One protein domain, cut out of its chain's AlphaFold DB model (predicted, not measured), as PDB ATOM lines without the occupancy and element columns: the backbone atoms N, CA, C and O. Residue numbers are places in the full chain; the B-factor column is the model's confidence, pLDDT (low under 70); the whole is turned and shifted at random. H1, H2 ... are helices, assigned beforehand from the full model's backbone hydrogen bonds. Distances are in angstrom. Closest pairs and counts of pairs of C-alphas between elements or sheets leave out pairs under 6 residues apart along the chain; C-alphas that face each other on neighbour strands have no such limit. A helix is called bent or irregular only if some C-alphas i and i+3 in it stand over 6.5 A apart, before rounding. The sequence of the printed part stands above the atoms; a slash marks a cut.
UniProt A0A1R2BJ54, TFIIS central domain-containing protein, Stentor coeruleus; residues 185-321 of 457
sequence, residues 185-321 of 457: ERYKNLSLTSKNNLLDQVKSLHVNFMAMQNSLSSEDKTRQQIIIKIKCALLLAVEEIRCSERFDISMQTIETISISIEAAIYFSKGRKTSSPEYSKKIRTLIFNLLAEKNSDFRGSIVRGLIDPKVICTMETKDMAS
ATOM      1  N   GLU A 185      22.849  34.405 -38.306       79.81
ATOM      2  CA  GLU A 185      22.455  33.890 -39.621       79.81
ATOM      3  C   GLU A 185      21.371  32.813 -39.561       79.81
ATOM      4  O   GLU A 185      20.692  32.547 -40.556       79.81
ATOM      5  N   ARG A 186      21.142  32.232 -38.378       82.56
ATOM      6  CA  ARG A 186      20.049  31.281 -38.159       82.56
ATOM      7  C   ARG A 186      18.659  31.888 -38.279       82.56
ATOM      8  O   ARG A 186      17.725  31.140 -38.532       82.56
ATOM      9  N   TYR A 187      18.508  33.197 -38.107       82.25
ATOM     10  CA  TYR A 187      17.196  33.834 -38.043       82.25
ATOM     11  C   TYR A 187      16.835  34.413 -39.408       82.25
ATOM     12  O   TYR A 187      17.207  35.532 -39.758       82.25
ATOM     13  N   LYS A 188      16.130  33.615 -40.217       77.62
ATOM     14  CA  LYS A 188      15.785  33.971 -41.606       77.62
ATOM     15  C   LYS A 188      14.780  35.114 -41.722       77.62
ATOM     16  O   LYS A 188      14.741  35.766 -42.755       77.62
ATOM     17  N   ASN A 189      14.007  35.348 -40.668       77.38
ATOM     18  CA  ASN A 189      12.929  36.332 -40.655       77.38
ATOM     19  C   ASN A 189      13.422  37.766 -40.381       77.38
ATOM     20  O   ASN A 189      12.627  38.696 -40.455       77.38
ATOM     21  N   LEU A 190      14.712  37.961 -40.072       82.00
ATOM     22  CA  LEU A 190      15.299  39.291 -39.886       82.00
ATOM     23  C   LEU A 190      15.740  39.911 -41.216       82.00
ATOM     24  O   LEU A 190      16.355  39.244 -42.053       82.00
ATOM     25  N   SER A 191      15.533  41.225 -41.343       83.94
ATOM     26  CA  SER A 191      16.107  42.024 -42.430       83.94
ATOM     27  C   SER A 191      17.643  42.011 -42.389       83.94
ATOM     28  O   SER A 191      18.246  41.904 -41.319       83.94
ATOM     29  N   LEU A 192      18.298  42.162 -43.547       83.50
ATOM     30  CA  LEU A 192      19.766  42.205 -43.632       83.50
ATOM     31  C   LEU A 192      20.361  43.335 -42.768       83.50
ATOM     32  O   LEU A 192      21.368  43.138 -42.091       83.50
ATOM     33  N   THR A 193      19.704  44.497 -42.734       82.94
ATOM     34  CA  THR A 193      20.109  45.644 -41.909       82.94
ATOM     35  C   THR A 193      20.034  45.323 -40.415       82.94
ATOM     36  O   THR A 193      20.989  45.581 -39.682       82.94
ATOM     37  N   SER A 194      18.941  44.696 -39.970       83.75
ATOM     38  CA  SER A 194      18.772  44.251 -38.581       83.75
ATOM     39  C   SER A 194      19.784  43.177 -38.191       83.75
ATOM     40  O   SER A 194      20.334  43.218 -37.091       83.75
ATOM     41  N   LYS A 195      20.099  42.245 -39.102       86.00
ATOM     42  CA  LYS A 195      21.141  41.233 -38.877       86.00
ATOM     43  C   LYS A 195      22.511  41.861 -38.656       86.00
ATOM     44  O   LYS A 195      23.194  41.477 -37.712       86.00
ATOM     45  N   ASN A 196      22.900  42.826 -39.488       84.62
ATOM     46  CA  ASN A 196      24.192  43.500 -39.362       84.62
ATOM     47  C   ASN A 196      24.292  44.283 -38.045       84.62
ATOM     48  O   ASN A 196      25.261  44.113 -37.309       84.62
ATOM     49  N   ASN A 197      23.252  45.046 -37.694       85.38
ATOM     50  CA  ASN A 197      23.196  45.776 -36.425       85.38
ATOM     51  C   ASN A 197      23.294  44.824 -35.218       85.38
ATOM     52  O   ASN A 197      24.112  45.020 -34.317       85.38
ATOM     53  N   LEU A 198      22.520  43.733 -35.228       87.56
ATOM     54  CA  LEU A 198      22.574  42.717 -34.180       87.56
ATOM     55  C   LEU A 198      23.954  42.052 -34.101       87.56
ATOM     56  O   LEU A 198      24.476  41.840 -33.007       87.56
ATOM     57  N   LEU A 199      24.561  41.729 -35.242       88.56
ATOM     58  CA  LEU A 199      25.878  41.107 -35.303       88.56
ATOM     59  C   LEU A 199      26.958  42.015 -34.703       88.56
ATOM     60  O   LEU A 199      27.802  41.529 -33.949       88.56
ATOM     61  N   ASP A 200      26.918  43.314 -34.984       86.00
ATOM     62  CA  ASP A 200      27.868  44.282 -34.432       86.00
ATOM     63  C   ASP A 200      27.701  44.443 -32.918       86.00
ATOM     64  O   ASP A 200      28.688  44.415 -32.176       86.00
ATOM     65  N   GLN A 201      26.459  44.483 -32.427       87.19
ATOM     66  CA  GLN A 201      26.182  44.485 -30.988       87.19
ATOM     67  C   GLN A 201      26.685  43.201 -30.309       87.19
ATOM     68  O   GLN A 201      27.332  43.255 -29.261       87.19
ATOM     69  N   VAL A 202      26.444  42.034 -30.914       89.12
ATOM     70  CA  VAL A 202      26.898  40.729 -30.406       89.12
ATOM     71  C   VAL A 202      28.429  40.651 -30.369       89.12
ATOM     72  O   VAL A 202      28.993  40.173 -29.379       89.12
ATOM     73  N   LYS A 203      29.114  41.146 -31.407       87.94
ATOM     74  CA  LYS A 203      30.583  41.225 -31.454       87.94
ATOM     75  C   LYS A 203      31.125  42.144 -30.365       87.94
ATOM     76  O   LYS A 203      32.023  41.733 -29.635       87.94
ATOM     77  N   SER A 204      30.562  43.345 -30.216       87.44
ATOM     78  CA  SER A 204      30.972  44.310 -29.189       87.44
ATOM     79  C   SER A 204      30.865  43.716 -27.779       87.44
ATOM     80  O   SER A 204      31.827  43.738 -27.011       87.44
ATOM     81  N   LEU A 205      29.734  43.071 -27.465       86.56
ATOM     82  CA  LEU A 205      29.534  42.390 -26.183       86.56
ATOM     83  C   LEU A 205      30.548  41.261 -25.954       86.56
ATOM     84  O   LEU A 205      31.055  41.102 -24.842       86.56
ATOM     85  N   HIS A 206      30.855  40.482 -26.992       87.19
ATOM     86  CA  HIS A 206      31.815  39.386 -26.898       87.19
ATOM     87  C   HIS A 206      33.246  39.881 -26.664       87.19
ATOM     88  O   HIS A 206      33.936  39.334 -25.808       87.19
ATOM     89  N   VAL A 207      33.676  40.934 -27.367       87.25
ATOM     90  CA  VAL A 207      35.000  41.549 -27.182       87.25
ATOM     91  C   VAL A 207      35.145  42.105 -25.766       87.25
ATOM     92  O   VAL A 207      36.124  41.794 -25.090       87.25
ATOM     93  N   ASN A 208      34.141  42.838 -25.274       85.00
ATOM     94  CA  ASN A 208      34.143  43.375 -23.910       85.00
ATOM     95  C   ASN A 208      34.251  42.259 -22.860       85.00
ATOM     96  O   ASN A 208      35.009  42.367 -21.896       85.00
ATOM     97  N   PHE A 209      33.542  41.149 -23.063       86.50
ATOM     98  CA  PHE A 209      33.647  39.987 -22.188       86.50
ATOM     99  C   PHE A 209      35.016  39.310 -22.256       86.50
ATOM    100  O   PHE A 209      35.586  39.004 -21.213       86.50
ATOM    101  N   MET A 210      35.562  39.100 -23.454       84.62
ATOM    102  CA  MET A 210      36.887  38.500 -23.639       84.62
ATOM    103  C   MET A 210      37.992  39.331 -22.976       84.62
ATOM    104  O   MET A 210      38.922  38.754 -22.415       84.62
ATOM    105  N   ALA A 211      37.868  40.662 -22.989       85.06
ATOM    106  CA  ALA A 211      38.788  41.570 -22.309       85.06
ATOM    107  C   ALA A 211      38.694  41.461 -20.778       85.06
ATOM    108  O   ALA A 211      39.715  41.451 -20.092       85.06
ATOM    109  N   MET A 212      37.479  41.342 -20.233       84.12
ATOM    110  CA  MET A 212      37.274  41.291 -18.785       84.12
ATOM    111  C   MET A 212      37.461  39.892 -18.195       84.12
ATOM    112  O   MET A 212      37.896  39.784 -17.059       84.12
ATOM    113  N   GLN A 213      37.184  38.809 -18.930       81.69
ATOM    114  CA  GLN A 213      37.030  37.468 -18.350       81.69
ATOM    115  C   GLN A 213      38.207  37.026 -17.475       81.69
ATOM    116  O   GLN A 213      37.978  36.356 -16.478       81.69
ATOM    117  N   ASN A 214      39.450  37.405 -17.789       83.50
ATOM    118  CA  ASN A 214      40.629  36.966 -17.038       83.50
ATOM    119  C   ASN A 214      40.661  37.477 -15.587       83.50
ATOM    120  O   ASN A 214      41.254  36.804 -14.746       83.50
ATOM    121  N   SER A 215      39.985  38.589 -15.276       83.12
ATOM    122  CA  SER A 215      39.900  39.147 -13.919       83.12
ATOM    123  C   SER A 215      38.766  38.560 -13.070       83.12
ATOM    124  O   SER A 215      38.701  38.835 -11.874       83.12
ATOM    125  N   LEU A 216      37.881  37.735 -13.647       82.06
ATOM    126  CA  LEU A 216      36.742  37.149 -12.934       82.06
ATOM    127  C   LEU A 216      37.053  35.771 -12.329       82.06
ATOM    128  O   LEU A 216      37.825  34.970 -12.872       82.06
ATOM    129  N   SER A 217      36.371  35.458 -11.223       88.44
ATOM    130  CA  SER A 217      36.352  34.112 -10.640       88.44
ATOM    131  C   SER A 217      35.759  33.090 -11.628       88.44
ATOM    132  O   SER A 217      35.047  33.450 -12.566       88.44
ATOM    133  N   SER A 218      36.022  31.790 -11.439       85.25
ATOM    134  CA  SER A 218      35.441  30.744 -12.305       85.25
ATOM    135  C   SER A 218      33.905  30.753 -12.299       85.25
ATOM    136  O   SER A 218      33.276  30.467 -13.324       85.25
ATOM    137  N   GLU A 219      33.294  31.079 -11.159       84.75
ATOM    138  CA  GLU A 219      31.841  31.178 -11.058       84.75
ATOM    139  C   GLU A 219      31.334  32.417 -11.789       84.75
ATOM    140  O   GLU A 219      30.456  32.302 -12.644       84.75
ATOM    141  N   ASP A 220      31.940  33.580 -11.551       85.75
ATOM    142  CA  ASP A 220      31.499  34.822 -12.183       85.75
ATOM    143  C   ASP A 220      31.728  34.810 -13.697       85.75
ATOM    144  O   ASP A 220      30.871  35.276 -14.443       85.75
ATOM    145  N   LYS A 221      32.803  34.173 -14.184       88.38
ATOM    146  CA  LYS A 221      33.003  33.884 -15.617       88.38
ATOM    147  C   LYS A 221      31.796  33.160 -16.209       88.38
ATOM    148  O   LYS A 221      31.287  33.546 -17.259       88.38
ATOM    149  N   THR A 222      31.321  32.120 -15.526       89.25
ATOM    150  CA  THR A 222      30.185  31.307 -15.980       89.25
ATOM    151  C   THR A 222      28.894  32.122 -15.984       89.25
ATOM    152  O   THR A 222      28.140  32.080 -16.957       89.25
ATOM    153  N   ARG A 223      28.650  32.902 -14.926       89.94
ATOM    154  CA  ARG A 223      27.469  33.769 -14.807       89.94
ATOM    155  C   ARG A 223      27.456  34.848 -15.884       89.94
ATOM    156  O   ARG A 223      26.457  35.000 -16.580       89.94
ATOM    157  N   GLN A 224      28.588  35.508 -16.118       89.44
ATOM    158  CA  GLN A 224      28.715  36.523 -17.163       89.44
ATOM    159  C   GLN A 224      28.503  35.947 -18.569       89.44
ATOM    160  O   GLN A 224      27.766  36.526 -19.365       89.44
ATOM    161  N   GLN A 225      29.040  34.759 -18.872       90.19
ATOM    162  CA  GLN A 225      28.758  34.085 -20.148       90.19
ATOM    163  C   GLN A 225      27.264  33.804 -20.355       90.19
ATOM    164  O   GLN A 225      26.771  33.858 -21.485       90.19
ATOM    165  N   ILE A 226      26.544  33.472 -19.284       91.12
ATOM    166  CA  ILE A 226      25.103  33.217 -19.324       91.12
ATOM    167  C   ILE A 226      24.340  34.522 -19.549       91.12
ATOM    168  O   ILE A 226      23.496  34.568 -20.444       91.12
ATOM    169  N   ILE A 227      24.679  35.581 -18.809       91.94
ATOM    170  CA  ILE A 227      24.076  36.913 -18.955       91.94
ATOM    171  C   ILE A 227      24.235  37.415 -20.389       91.94
ATOM    172  O   ILE A 227      23.257  37.852 -20.983       91.94
ATOM    173  N   ILE A 228      25.419  37.277 -20.992       91.44
ATOM    174  CA  ILE A 228      25.660  37.692 -22.383       91.44
ATOM    175  C   ILE A 228      24.776  36.915 -23.355       91.44
ATOM    176  O   ILE A 228      24.201  37.505 -24.263       91.44
ATOM    177  N   LYS A 229      24.616  35.600 -23.163       91.69
ATOM    178  CA  LYS A 229      23.734  34.792 -24.021       91.69
ATOM    179  C   LYS A 229      22.271  35.206 -23.900       91.69
ATOM    180  O   LYS A 229      21.582  35.253 -24.915       91.69
ATOM    181  N   ILE A 230      21.813  35.519 -22.688       92.94
ATOM    182  CA  ILE A 230      20.463  36.046 -22.458       92.94
ATOM    183  C   ILE A 230      20.333  37.421 -23.123       92.94
ATOM    184  O   ILE A 230      19.410  37.619 -23.907       92.94
ATOM    185  N   LYS A 231      21.302  38.321 -22.921       92.62
ATOM    186  CA  LYS A 231      21.342  39.661 -23.523       92.62
ATOM    187  C   LYS A 231      21.256  39.592 -25.045       92.62
ATOM    188  O   LYS A 231      20.398  40.241 -25.628       92.62
ATOM    189  N   CYS A 232      22.055  38.745 -25.695       91.94
ATOM    190  CA  CYS A 232      21.985  38.546 -27.145       91.94
ATOM    191  C   CYS A 232      20.621  38.009 -27.606       91.94
ATOM    192  O   CYS A 232      20.129  38.433 -28.649       91.94
ATOM    193  N   ALA A 233      19.991  37.110 -26.844       91.88
ATOM    194  CA  ALA A 233      18.652  36.620 -27.165       91.88
ATOM    195  C   ALA A 233      17.581  37.719 -27.044       91.88
ATOM    196  O   ALA A 233      16.658  37.761 -27.849       91.88
ATOM    197  N   LEU A 234      17.704  38.625 -26.071       91.38
ATOM    198  CA  LEU A 234      16.787  39.758 -25.928       91.38
ATOM    199  C   LEU A 234      17.015  40.825 -27.008       91.38
ATOM    200  O   LEU A 234      16.048  41.370 -27.523       91.38
ATOM    201  N   LEU A 235      18.266  41.079 -27.407       90.69
ATOM    202  CA  LEU A 235      18.575  41.971 -28.535       90.69
ATOM    203  C   LEU A 235      18.011  41.440 -29.852       90.69
ATOM    204  O   LEU A 235      17.443  42.201 -30.629       90.69
ATOM    205  N   LEU A 236      18.096  40.126 -30.068       91.19
ATOM    206  CA  LEU A 236      17.408  39.481 -31.180       91.19
ATOM    207  C   LEU A 236      15.902  39.764 -31.132       91.19
ATOM    208  O   LEU A 236      15.334  40.136 -32.148       91.19
ATOM    209  N   ALA A 237      15.270  39.638 -29.964       89.88
ATOM    210  CA  ALA A 237      13.842  39.903 -29.808       89.88
ATOM    211  C   ALA A 237      13.466  41.347 -30.173       89.88
ATOM    212  O   ALA A 237      12.430  41.575 -30.787       89.88
ATOM    213  N   VAL A 238      14.307  42.322 -29.813       89.19
ATOM    214  CA  VAL A 238      14.102  43.733 -30.176       89.19
ATOM    215  C   VAL A 238      14.113  43.903 -31.690       89.19
ATOM    216  O   VAL A 238      13.214  44.535 -32.237       89.19
ATOM    217  N   GLU A 239      15.088  43.307 -32.375       87.44
ATOM    218  CA  GLU A 239      15.163  43.364 -33.836       87.44
ATOM    219  C   GLU A 239      14.016  42.595 -34.516       87.44
ATOM    220  O   GLU A 239      13.513  43.035 -35.547       87.44
ATOM    221  N   GLU A 240      13.535  41.498 -33.921       87.88
ATOM    222  CA  GLU A 240      12.336  40.780 -34.383       87.88
ATOM    223  C   GLU A 240      11.075  41.643 -34.262       87.88
ATOM    224  O   GLU A 240      10.310  41.744 -35.218       87.88
ATOM    225  N   ILE A 241      10.873  42.309 -33.120       86.00
ATOM    226  CA  ILE A 241       9.713  43.183 -32.901       86.00
ATOM    227  C   ILE A 241       9.765  44.388 -33.845       86.00
ATOM    228  O   ILE A 241       8.747  44.735 -34.440       86.00
ATOM    229  N   ARG A 242      10.949  44.983 -34.044       85.38
ATOM    230  CA  ARG A 242      11.163  46.116 -34.962       85.38
ATOM    231  C   ARG A 242      10.813  45.814 -36.417       85.38
ATOM    232  O   ARG A 242      10.546  46.748 -37.170       85.38
ATOM    233  N   CYS A 243      10.785  44.542 -36.819       80.00
ATOM    234  CA  CYS A 243      10.303  44.157 -38.146       80.00
ATOM    235  C   CYS A 243       8.776  44.307 -38.292       80.00
ATOM    236  O   CYS A 243       8.292  44.404 -39.417       80.00
ATOM    237  N   SER A 244       8.019  44.315 -37.190       79.44
ATOM    238  CA  SER A 244       6.548  44.341 -37.196       79.44
ATOM    239  C   SER A 244       5.952  45.629 -36.624       79.44
ATOM    240  O   SER A 244       4.936  46.102 -37.124       79.44
ATOM    241  N   GLU A 245       6.565  46.218 -35.600       83.94
ATOM    242  CA  GLU A 245       6.077  47.427 -34.931       83.94
ATOM    243  C   GLU A 245       7.243  48.316 -34.472       83.94
ATOM    244  O   GLU A 245       8.370  47.856 -34.287       83.94
ATOM    245  N   ARG A 246       6.985  49.614 -34.260       81.31
ATOM    246  CA  ARG A 246       7.986  50.492 -33.641       81.31
ATOM    247  C   ARG A 246       8.152  50.104 -32.180       81.31
ATOM    248  O   ARG A 246       7.214  50.228 -31.398       81.31
ATOM    249  N   PHE A 247       9.356  49.672 -31.827       83.62
ATOM    250  CA  PHE A 247       9.683  49.244 -30.480       83.62
ATOM    251  C   PHE A 247      11.060  49.757 -30.075       83.62
ATOM    252  O   PHE A 247      12.075  49.429 -30.701       83.62
ATOM    253  N   ASP A 248      11.071  50.550 -29.007       81.06
ATOM    254  CA  ASP A 248      12.268  51.148 -28.445       81.06
ATOM    255  C   ASP A 248      12.406  50.768 -26.978       81.06
ATOM    256  O   ASP A 248      11.513  50.963 -26.156       81.06
ATOM    257  N   ILE A 249      13.568  50.217 -26.656       85.00
ATOM    258  CA  ILE A 249      13.961  49.858 -25.304       85.00
ATOM    259  C   ILE A 249      15.433  50.229 -25.130       85.00
ATOM    260  O   ILE A 249      16.251  50.042 -26.033       85.00
ATOM    261  N   SER A 250      15.779  50.782 -23.969       85.69
ATOM    262  CA  SER A 250      17.169  51.124 -23.668       85.69
ATOM    263  C   SER A 250      18.021  49.862 -23.529       85.69
ATOM    264  O   SER A 250      17.613  48.879 -22.902       85.69
ATOM    265  N   MET A 251      19.257  49.919 -24.031       81.62
ATOM    266  CA  MET A 251      20.265  48.870 -23.830       81.62
ATOM    267  C   MET A 251      20.494  48.560 -22.341       81.62
ATOM    268  O   MET A 251      20.723  47.404 -21.983       81.62
ATOM    269  N   GLN A 252      20.380  49.569 -21.471       82.00
ATOM    270  CA  GLN A 252      20.505  49.409 -20.019       82.00
ATOM    271  C   GLN A 252      19.354  48.584 -19.431       82.00
ATOM    272  O   GLN A 252      19.558  47.777 -18.523       82.00
ATOM    273  N   THR A 253      18.145  48.734 -19.974       85.69
ATOM    274  CA  THR A 253      16.982  47.950 -19.549       85.69
ATOM    275  C   THR A 253      17.164  46.482 -19.924       85.69
ATOM    276  O   THR A 253      16.964  45.607 -19.087       85.69
ATOM    277  N   ILE A 254      17.633  46.199 -21.143       89.06
ATOM    278  CA  ILE A 254      17.921  44.828 -21.600       89.06
ATOM    279  C   ILE A 254      18.988  44.168 -20.722       89.06
ATOM    280  O   ILE A 254      18.876  42.996 -20.351       89.06
ATOM    281  N   GLU A 255      20.028  44.920 -20.370       87.25
ATOM    282  CA  GLU A 255      21.075  44.473 -19.456       87.25
ATOM    283  C   GLU A 255      20.523  44.154 -18.066       87.25
ATOM    284  O   GLU A 255      20.763  43.065 -17.545       87.25
ATOM    285  N   THR A 256      19.700  45.044 -17.514       87.50
ATOM    286  CA  THR A 256      19.064  44.861 -16.203       87.50
ATOM    287  C   THR A 256      18.156  43.632 -16.183       87.50
ATOM    288  O   THR A 256      18.219  42.838 -15.242       87.50
ATOM    289  N   ILE A 257      17.360  43.418 -17.237       89.56
ATOM    290  CA  ILE A 257      16.517  42.222 -17.386       89.56
ATOM    291  C   ILE A 257      17.397  40.969 -17.449       89.56
ATOM    292  O   ILE A 257      17.155  40.009 -16.721       89.56
ATOM    293  N   SER A 258      18.459  40.983 -18.260       91.94
ATOM    294  CA  SER A 258      19.364  39.836 -18.421       91.94
ATOM    295  C   SER A 258      20.032  39.433 -17.102       91.94
ATOM    296  O   SER A 258      20.075  38.248 -16.767       91.94
ATOM    297  N   ILE A 259      20.508  40.421 -16.335       89.06
ATOM    298  CA  ILE A 259      21.094  40.224 -15.003       89.06
ATOM    299  C   ILE A 259      20.036  39.703 -14.029       89.06
ATOM    300  O   ILE A 259      20.295  38.752 -13.298       89.06
ATOM    301  N   SER A 260      18.832  40.280 -14.041       89.88
ATOM    302  CA  SER A 260      17.745  39.886 -13.135       89.88
ATOM    303  C   SER A 260      17.297  38.440 -13.359       89.88
ATOM    304  O   SER A 260      17.057  37.721 -12.393       89.88
ATOM    305  N   ILE A 261      17.230  37.988 -14.617       90.81
ATOM    306  CA  ILE A 261      16.881  36.603 -14.965       90.81
ATOM    307  C   ILE A 261      17.945  35.628 -14.455       90.81
ATOM    308  O   ILE A 261      17.612  34.624 -13.822       90.81
ATOM    309  N   GLU A 262      19.226  35.910 -14.713       94.12
ATOM    310  CA  GLU A 262      20.315  35.058 -14.228       94.12
ATOM    311  C   GLU A 262      20.347  35.026 -12.698       94.12
ATOM    312  O   GLU A 262      20.385  33.941 -12.117       94.12
ATOM    313  N   ALA A 263      20.241  36.188 -12.052       89.38
ATOM    314  CA  ALA A 263      20.259  36.309 -10.603       89.38
ATOM    315  C   ALA A 263      19.099  35.541  -9.962       89.38
ATOM    316  O   ALA A 263      19.312  34.786  -9.014       89.38
ATOM    317  N   ALA A 264      17.880  35.663 -10.494       88.25
ATOM    318  CA  ALA A 264      16.723  34.935  -9.982       88.25
ATOM    319  C   ALA A 264      16.930  33.407 -10.058       88.25
ATOM    320  O   ALA A 264      16.617  32.683  -9.104       88.25
ATOM    321  N   ILE A 265      17.535  32.901 -11.139       88.50
ATOM    322  CA  ILE A 265      17.847  31.471 -11.286       88.50
ATOM    323  C   ILE A 265      18.981  31.056 -10.343       88.50
ATOM    324  O   ILE A 265      18.901  30.009  -9.700       88.50
ATOM    325  N   TYR A 266      20.018  31.881 -10.215       88.94
ATOM    326  CA  TYR A 266      21.146  31.630  -9.327       88.94
ATOM    327  C   TYR A 266      20.708  31.559  -7.858       88.94
ATOM    328  O   TYR A 266      21.058  30.613  -7.149       88.94
ATOM    329  N   PHE A 267      19.886  32.508  -7.404       87.44
ATOM    330  CA  PHE A 267      19.382  32.539  -6.032       87.44
ATOM    331  C   PHE A 267      18.385  31.418  -5.734       87.44
ATOM    332  O   PHE A 267      18.447  30.841  -4.650       87.44
ATOM    333  N   SER A 268      17.512  31.069  -6.684       82.88
ATOM    334  CA  SER A 268      16.508  30.012  -6.485       82.88
ATOM    335  C   SER A 268      17.082  28.592  -6.530       82.88
ATOM    336  O   SER A 268      16.508  27.692  -5.924       82.88
ATOM    337  N   LYS A 269      18.210  28.372  -7.224       82.25
ATOM    338  CA  LYS A 269      18.826  27.044  -7.423       82.25
ATOM    339  C   LYS A 269      20.095  26.797  -6.603       82.25
ATOM    340  O   LYS A 269      20.909  25.948  -6.956       82.25
ATOM    341  N   GLY A 270      20.252  27.510  -5.486       72.44
ATOM    342  CA  GLY A 270      21.263  27.192  -4.472       72.44
ATOM    343  C   GLY A 270      22.587  27.951  -4.583       72.44
ATOM    344  O   GLY A 270      23.575  27.496  -4.013       72.44
ATOM    345  N   ARG A 271      22.622  29.097  -5.288       81.25
ATOM    346  CA  ARG A 271      23.762  30.042  -5.349       81.25
ATOM    347  C   ARG A 271      25.104  29.391  -5.707       81.25
ATOM    348  O   ARG A 271      26.150  29.791  -5.213       81.25
ATOM    349  N   LYS A 272      25.075  28.354  -6.544       84.75
ATOM    350  CA  LYS A 272      26.273  27.665  -7.036       84.75
ATOM    351  C   LYS A 272      26.122  27.371  -8.514       84.75
ATOM    352  O   LYS A 272      25.185  26.680  -8.925       84.75
ATOM    353  N   THR A 273      27.077  27.851  -9.307       80.44
ATOM    354  CA  THR A 273      27.082  27.639 -10.765       80.44
ATOM    355  C   THR A 273      27.333  26.179 -11.153       80.44
ATOM    356  O   THR A 273      26.884  25.735 -12.210       80.44
ATOM    357  N   SER A 274      27.991  25.414 -10.276       81.56
ATOM    358  CA  SER A 274      28.237  23.976 -10.419       81.56
ATOM    359  C   SER A 274      27.020  23.104 -10.097       81.56
ATOM    360  O   SER A 274      27.049  21.902 -10.363       81.56
ATOM    361  N   SER A 275      25.943  23.676  -9.545       84.44
ATOM    362  CA  SER A 275      24.772  22.885  -9.181       84.44
ATOM    363  C   SER A 275      24.073  22.319 -10.432       84.44
ATOM    364  O   SER A 275      23.900  23.016 -11.444       84.44
ATOM    365  N   PRO A 276      23.645  21.044 -10.390       83.88
ATOM    366  CA  PRO A 276      23.000  20.406 -11.534       83.88
ATOM    367  C   PRO A 276      21.671  21.086 -11.882       83.88
ATOM    368  O   PRO A 276      21.334  21.196 -13.063       83.88
ATOM    369  N   GLU A 277      20.947  21.598 -10.884       83.56
ATOM    370  CA  GLU A 277      19.672  22.292 -11.067       83.56
ATOM    371  C   GLU A 277      19.825  23.637 -11.776       83.56
ATOM    372  O   GLU A 277      19.104  23.898 -12.742       83.56
ATOM    373  N   TYR A 278      20.797  24.457 -11.356       86.88
ATOM    374  CA  TYR A 278      21.133  25.712 -12.028       86.88
ATOM    375  C   TYR A 278      21.512  25.447 -13.484       86.88
ATOM    376  O   TYR A 278      20.919  26.002 -14.409       86.88
ATOM    377  N   SER A 279      22.437  24.510 -13.711       85.62
ATOM    378  CA  SER A 279      22.905  24.185 -15.057       85.62
ATOM    379  C   SER A 279      21.780  23.640 -15.946       85.62
ATOM    380  O   SER A 279      21.674  24.007 -17.118       85.62
ATOM    381  N   LYS A 280      20.897  22.788 -15.406       86.31
ATOM    382  CA  LYS A 280      19.720  22.270 -16.120       86.31
ATOM    383  C   LYS A 280      18.773  23.406 -16.500       86.31
ATOM    384  O   LYS A 280      18.436  23.518 -17.677       86.31
ATOM    385  N   LYS A 281      18.417  24.278 -15.552       87.88
ATOM    386  CA  LYS A 281      17.496  25.395 -15.798       87.88
ATOM    387  C   LYS A 281      18.053  26.383 -16.821       87.88
ATOM    388  O   LYS A 281      17.336  26.747 -17.750       87.88
ATOM    389  N   ILE A 282      19.330  26.749 -16.719       89.75
ATOM    390  CA  ILE A 282      19.992  27.637 -17.683       89.75
ATOM    391  C   ILE A 282      20.044  27.013 -19.081       89.75
ATOM    392  O   ILE A 282      19.741  27.693 -20.061       89.75
ATOM    393  N   ARG A 283      20.388  25.720 -19.206       86.19
ATOM    394  CA  ARG A 283      20.375  25.032 -20.513       86.19
ATOM    395  C   ARG A 283      18.984  25.062 -21.139       86.19
ATOM    396  O   ARG A 283      18.864  25.376 -22.319       86.19
ATOM    397  N   THR A 284      17.952  24.765 -20.353       87.69
ATOM    398  CA  THR A 284      16.556  24.817 -20.793       87.69
ATOM    399  C   THR A 284      16.144  26.224 -21.219       87.69
ATOM    400  O   THR A 284      15.546  26.377 -22.282       87.69
ATOM    401  N   LEU A 285      16.470  27.245 -20.426       89.19
ATOM    402  CA  LEU A 285      16.127  28.631 -20.728       89.19
ATOM    403  C   LEU A 285      16.784  29.084 -22.036       89.19
ATOM    404  O   LEU A 285      16.091  29.533 -22.941       89.19
ATOM    405  N   ILE A 286      18.102  28.905 -22.169       89.56
ATOM    406  CA  ILE A 286      18.847  29.304 -23.371       89.56
ATOM    407  C   ILE A 286      18.343  28.548 -24.606       89.56
ATOM    408  O   ILE A 286      18.220  29.141 -25.672       89.56
ATOM    409  N   PHE A 287      18.024  27.255 -24.477       86.25
ATOM    410  CA  PHE A 287      17.481  26.465 -25.583       86.25
ATOM    411  C   PHE A 287      16.152  27.022 -26.107       86.25
ATOM    412  O   PHE A 287      15.964  27.098 -27.318       86.25
ATOM    413  N   ASN A 288      15.249  27.433 -25.211       87.88
ATOM    414  CA  ASN A 288      13.964  28.008 -25.607       87.88
ATOM    415  C   ASN A 288      14.104  29.456 -26.093       87.88
ATOM    416  O   ASN A 288      13.442  29.823 -27.060       87.88
ATOM    417  N   LEU A 289      14.982  30.256 -25.474       87.88
ATOM    418  CA  LEU A 289      15.256  31.631 -25.897       87.88
ATOM    419  C   LEU A 289      15.908  31.696 -27.278       87.88
ATOM    420  O   LEU A 289      15.563  32.573 -28.051       87.88
ATOM    421  N   LEU A 290      16.819  30.782 -27.621       86.62
ATOM    422  CA  LEU A 290      17.528  30.780 -28.910       86.62
ATOM    423  C   LEU A 290      16.828  29.959 -30.006       86.62
ATOM    424  O   LEU A 290      17.408  29.703 -31.061       86.62
ATOM    425  N   ALA A 291      15.603  29.491 -29.766       84.06
ATOM    426  CA  ALA A 291      14.855  28.749 -30.772       84.06
ATOM    427  C   ALA A 291      14.332  29.700 -31.864       84.06
ATOM    428  O   ALA A 291      13.622  30.655 -31.560       84.06
ATOM    429  N   GLU A 292      14.631  29.414 -33.136       81.00
ATOM    430  CA  GLU A 292      14.235  30.242 -34.296       81.00
ATOM    431  C   GLU A 292      12.734  30.574 -34.285       81.00
ATOM    432  O   GLU A 292      12.350  31.728 -34.419       81.00
ATOM    433  N   LYS A 293      11.893  29.573 -34.004       77.81
ATOM    434  CA  LYS A 293      10.425  29.682 -34.006       77.81
ATOM    435  C   LYS A 293       9.810  30.231 -32.710       77.81
ATOM    436  O   LYS A 293       8.613  30.078 -32.504       77.81
ATOM    437  N   ASN A 294      10.609  30.780 -31.792       83.62
ATOM    438  CA  ASN A 294      10.135  31.219 -30.472       83.62
ATOM    439  C   ASN A 294      10.301  32.730 -30.240       83.62
ATOM    440  O   ASN A 294      10.738  33.156 -29.168       83.62
ATOM    441  N   SER A 295       9.975  33.530 -31.258       83.62
ATOM    442  CA  SER A 295       9.965  34.999 -31.189       83.62
ATOM    443  C   SER A 295       8.975  35.512 -30.143       83.62
ATOM    444  O   SER A 295       9.310  36.419 -29.389       83.62
ATOM    445  N   ASP A 296       7.802  34.883 -30.015       83.50
ATOM    446  CA  ASP A 296       6.744  35.310 -29.088       83.50
ATOM    447  C   ASP A 296       7.201  35.285 -27.627       83.50
ATOM    448  O   ASP A 296       6.978  36.230 -26.868       83.50
ATOM    449  N   PHE A 297       7.875  34.204 -27.222       84.75
ATOM    450  CA  PHE A 297       8.378  34.057 -25.858       84.75
ATOM    451  C   PHE A 297       9.463  35.090 -25.556       84.75
ATOM    452  O   PHE A 297       9.417  35.745 -24.515       84.75
ATOM    453  N   ARG A 298      10.413  35.281 -26.481       89.12
ATOM    454  CA  ARG A 298      11.444  36.314 -26.338       89.12
ATOM    455  C   ARG A 298      10.835  37.717 -26.275       89.12
ATOM    456  O   ARG A 298      11.203  38.504 -25.405       89.12
ATOM    457  N   GLY A 299       9.888  38.015 -27.162       85.38
ATOM    458  CA  GLY A 299       9.217  39.307 -27.230       85.38
ATOM    459  C   GLY A 299       8.393  39.604 -25.981       85.38
ATOM    460  O   GLY A 299       8.427  40.725 -25.483       85.38
ATOM    461  N   SER A 300       7.741  38.593 -25.401       86.00
ATOM    462  CA  SER A 300       6.993  38.726 -24.142       86.00
ATOM    463  C   SER A 300       7.887  39.134 -22.967       86.00
ATOM    464  O   SER A 300       7.471  39.925 -22.125       86.00
ATOM    465  N   ILE A 301       9.130  38.641 -22.923       88.50
ATOM    466  CA  ILE A 301      10.108  39.033 -21.898       88.50
ATOM    467  C   ILE A 301      10.527  40.493 -22.089       88.50
ATOM    468  O   ILE A 301      10.564  41.255 -21.127       88.50
ATOM    469  N   VAL A 302      10.811  40.903 -23.328       87.81
ATOM    470  CA  VAL A 302      11.242  42.276 -23.634       87.81
ATOM    471  C   VAL A 302      10.113  43.299 -23.436       87.81
ATOM    472  O   VAL A 302      10.375  44.402 -22.966       87.81
ATOM    473  N   ARG A 303       8.856  42.923 -23.709       84.50
ATOM    474  CA  ARG A 303       7.661  43.737 -23.412       84.50
ATOM    475  C   ARG A 303       7.300  43.768 -21.919       84.50
ATOM    476  O   ARG A 303       6.375  44.479 -21.541       84.50
ATOM    477  N   GLY A 304       7.991  42.999 -21.072       82.31
ATOM    478  CA  GLY A 304       7.733  42.941 -19.630       82.31
ATOM    479  C   GLY A 304       6.487  42.142 -19.231       82.31
ATOM    480  O   GLY A 304       6.057  42.231 -18.087       82.31
ATOM    481  N   LEU A 305       5.917  41.340 -20.138       83.19
ATOM    482  CA  LEU A 305       4.758  40.480 -19.851       83.19
ATOM    483  C   LEU A 305       5.122  39.288 -18.952       83.19
ATOM    484  O   LEU A 305       4.250  38.687 -18.329       83.19
ATOM    485  N   ILE A 306       6.408  38.924 -18.901       84.19
ATOM    486  CA  ILE A 306       6.928  37.832 -18.077       84.19
ATOM    487  C   ILE A 306       7.977  38.398 -17.118       84.19
ATOM    488  O   ILE A 306       9.051  38.823 -17.544       84.19
ATOM    489  N   ASP A 307       7.684  38.353 -15.817       81.31
ATOM    490  CA  ASP A 307       8.633  38.745 -14.770       81.31
ATOM    491  C   ASP A 307       9.827  37.761 -14.736       81.31
ATOM    492  O   ASP A 307       9.622  36.537 -14.711       81.31
ATOM    493  N   PRO A 308      11.083  38.252 -14.682       82.62
ATOM    494  CA  PRO A 308      12.275  37.443 -14.428       82.62
ATOM    495  C   PRO A 308      12.141  36.381 -13.323       82.62
ATOM    496  O   PRO A 308      12.709  35.291 -13.441       82.62
ATOM    497  N   LYS A 309      11.371  36.648 -12.259       82.19
ATOM    498  CA  LYS A 309      11.127  35.677 -11.177       82.19
ATOM    499  C   LYS A 309      10.297  34.481 -11.640       82.19
ATOM    500  O   LYS A 309      10.601  33.347 -11.271       82.19
ATOM    501  N   VAL A 310       9.297  34.712 -12.487       81.88
ATOM    502  CA  VAL A 310       8.409  33.670 -13.027       81.88
ATOM    503  C   VAL A 310       9.183  32.725 -13.947       81.88
ATOM    504  O   VAL A 310       8.975  31.512 -13.926       81.88
ATOM    505  N   ILE A 311      10.185  33.233 -14.670       85.00
ATOM    506  CA  ILE A 311      11.057  32.415 -15.532       85.00
ATOM    507  C   ILE A 311      11.749  31.290 -14.741       85.00
ATOM    508  O   ILE A 311      11.997  30.209 -15.286       85.00
ATOM    509  N   CYS A 312      12.010  31.485 -13.444       80.38
ATOM    510  CA  CYS A 312      12.635  30.479 -12.582       80.38
ATOM    511  C   CYS A 312      11.742  29.257 -12.351       80.38
ATOM    512  O   CYS A 312      12.243  28.127 -12.350       80.38
ATOM    513  N   THR A 313      10.432  29.462 -12.227       78.38
ATOM    514  CA  THR A 313       9.447  28.409 -11.949       78.38
ATOM    515  C   THR A 313       8.806  27.840 -13.212       78.38
ATOM    516  O   THR A 313       8.408  26.683 -13.192       78.38
ATOM    517  N   MET A 314       8.803  28.577 -14.329       80.94
ATOM    518  CA  MET A 314       8.238  28.108 -15.604       80.94
ATOM    519  C   MET A 314       8.803  26.756 -16.063       80.94
ATOM    520  O   MET A 314      10.024  26.542 -16.091       80.94
ATOM    521  N   GLU A 315       7.926  25.859 -16.501       76.50
ATOM    522  CA  GLU A 315       8.333  24.586 -17.081       76.50
ATOM    523  C   GLU A 315       8.721  24.725 -18.559       76.50
ATOM    524  O   GLU A 315       8.415  25.705 -19.239       76.50
ATOM    525  N   THR A 316       9.387  23.702 -19.099       76.38
ATOM    526  CA  THR A 316       9.798  23.663 -20.514       76.38
ATOM    527  C   THR A 316       8.611  23.774 -21.471       76.38
ATOM    528  O   THR A 316       8.756  24.296 -22.573       76.38
ATOM    529  N   LYS A 317       7.437  23.283 -21.055       72.06
ATOM    530  CA  LYS A 317       6.185  23.374 -21.809       72.06
ATOM    531  C   LYS A 317       5.665  24.811 -21.879       72.06
ATOM    532  O   LYS A 317       5.213  25.234 -22.938       72.06
ATOM    533  N   ASP A 318       5.841  25.576 -20.805       74.81
ATOM    534  CA  ASP A 318       5.373  26.958 -20.702       74.81
ATOM    535  C   ASP A 318       6.320  27.941 -21.402       74.81
ATOM    536  O   ASP A 318       5.923  29.056 -21.727       74.81
ATOM    537  N   MET A 319       7.558  27.531 -21.688       79.06
ATOM    538  CA  MET A 319       8.542  28.319 -22.446       79.06
ATOM    539  C   MET A 319       8.484  28.094 -23.968       79.06
ATOM    540  O   MET A 319       9.181  28.787 -24.709       79.06
ATOM    541  N   ALA A 320       7.707  27.114 -24.442       71.19
ATOM    542  CA  ALA A 320       7.593  26.796 -25.866       71.19
ATOM    543  C   ALA A 320       6.785  27.858 -26.636       71.19
ATOM    544  O   ALA A 320       6.027  28.625 -26.034       71.19
ATOM    545  N   SER A 321       6.913  27.869 -27.967       72.81
ATOM    546  CA  SER A 321       6.126  28.766 -28.820       72.81
ATOM    547  C   SER A 321       4.625  28.510 -28.673       72.81
ATOM    548  O   SER A 321       4.197  27.395 -28.352       72.81
TER     549      SER A 321
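What this domain is: This is residues 185 to 321 of the 457 residues of the protein "TFIIS central domain-containing protein" of Stentor coeruleus (UniProt A0A1R2BJ54). A long hairpin of two helices, H1 and H2, runs the length of the model, and on the side of H2 away from H1 the helices H3, H4 and H5 pack on it. Short H6 packs on H3, far from H1. The printed part has 137 residues with six named helices, H1 to H6 in chain order, and no named strand: the class is all helix. It is compact, with a radius of gyration of the C-alphas of 14.8 A and spans of 40 by 37 by 24 A.

Where its parts are: Find C-alpha 192 at (19.766, 42.205, -43.632); from there H1 runs to residue 215, over 36.0 A. It is irregular: C-alphas 211 and 214 are 7.2 A apart. Next come H2, residues 218 to 242, 36.6 A; H3, 251 to 268, 25.9 A; H4, 276 to 289, 19.8 A; H5, 295 to 302; and H6, 308 to 313, ending at C-alpha 313 (9.447, 28.409, -11.949).

How they stand to each other: Start at H2, the hub, which touches four helices. H1 and H2 form a hairpin at a shallow tilt of 13 degrees; their closest C-alphas, of Ser 194 and Glu 239, are 6.0 A apart. H3 touches H2 at a steep tilt of 48 degrees, closest at C-alphas 258 and 231, 5.5 A. H4 touches H2 at C-alphas 289 and 233, 6.2 A; H5 does at 299 and 237, 5.3 A. H3 and H4 form a hairpin, closest at C-alphas 266 and 278, 6.5 A. H6 touches H3, closest at C-alphas 308 and 261, 4.7 A; H1 and H6 are apart. Every O i to N i+4 pair is within hydrogen-bond range in H2, H3, H4 and H5; H1 has 18 of 20, H6 0 of 2 but 3 of 3 O i to N i+3 pairs.

The domain as a whole: Look to Leu 192 and Gly 270 for the C-alphas farthest apart, 42.0 A. The printed part has no cut, no link is long, and no printed residue is under 70 in pLDDT.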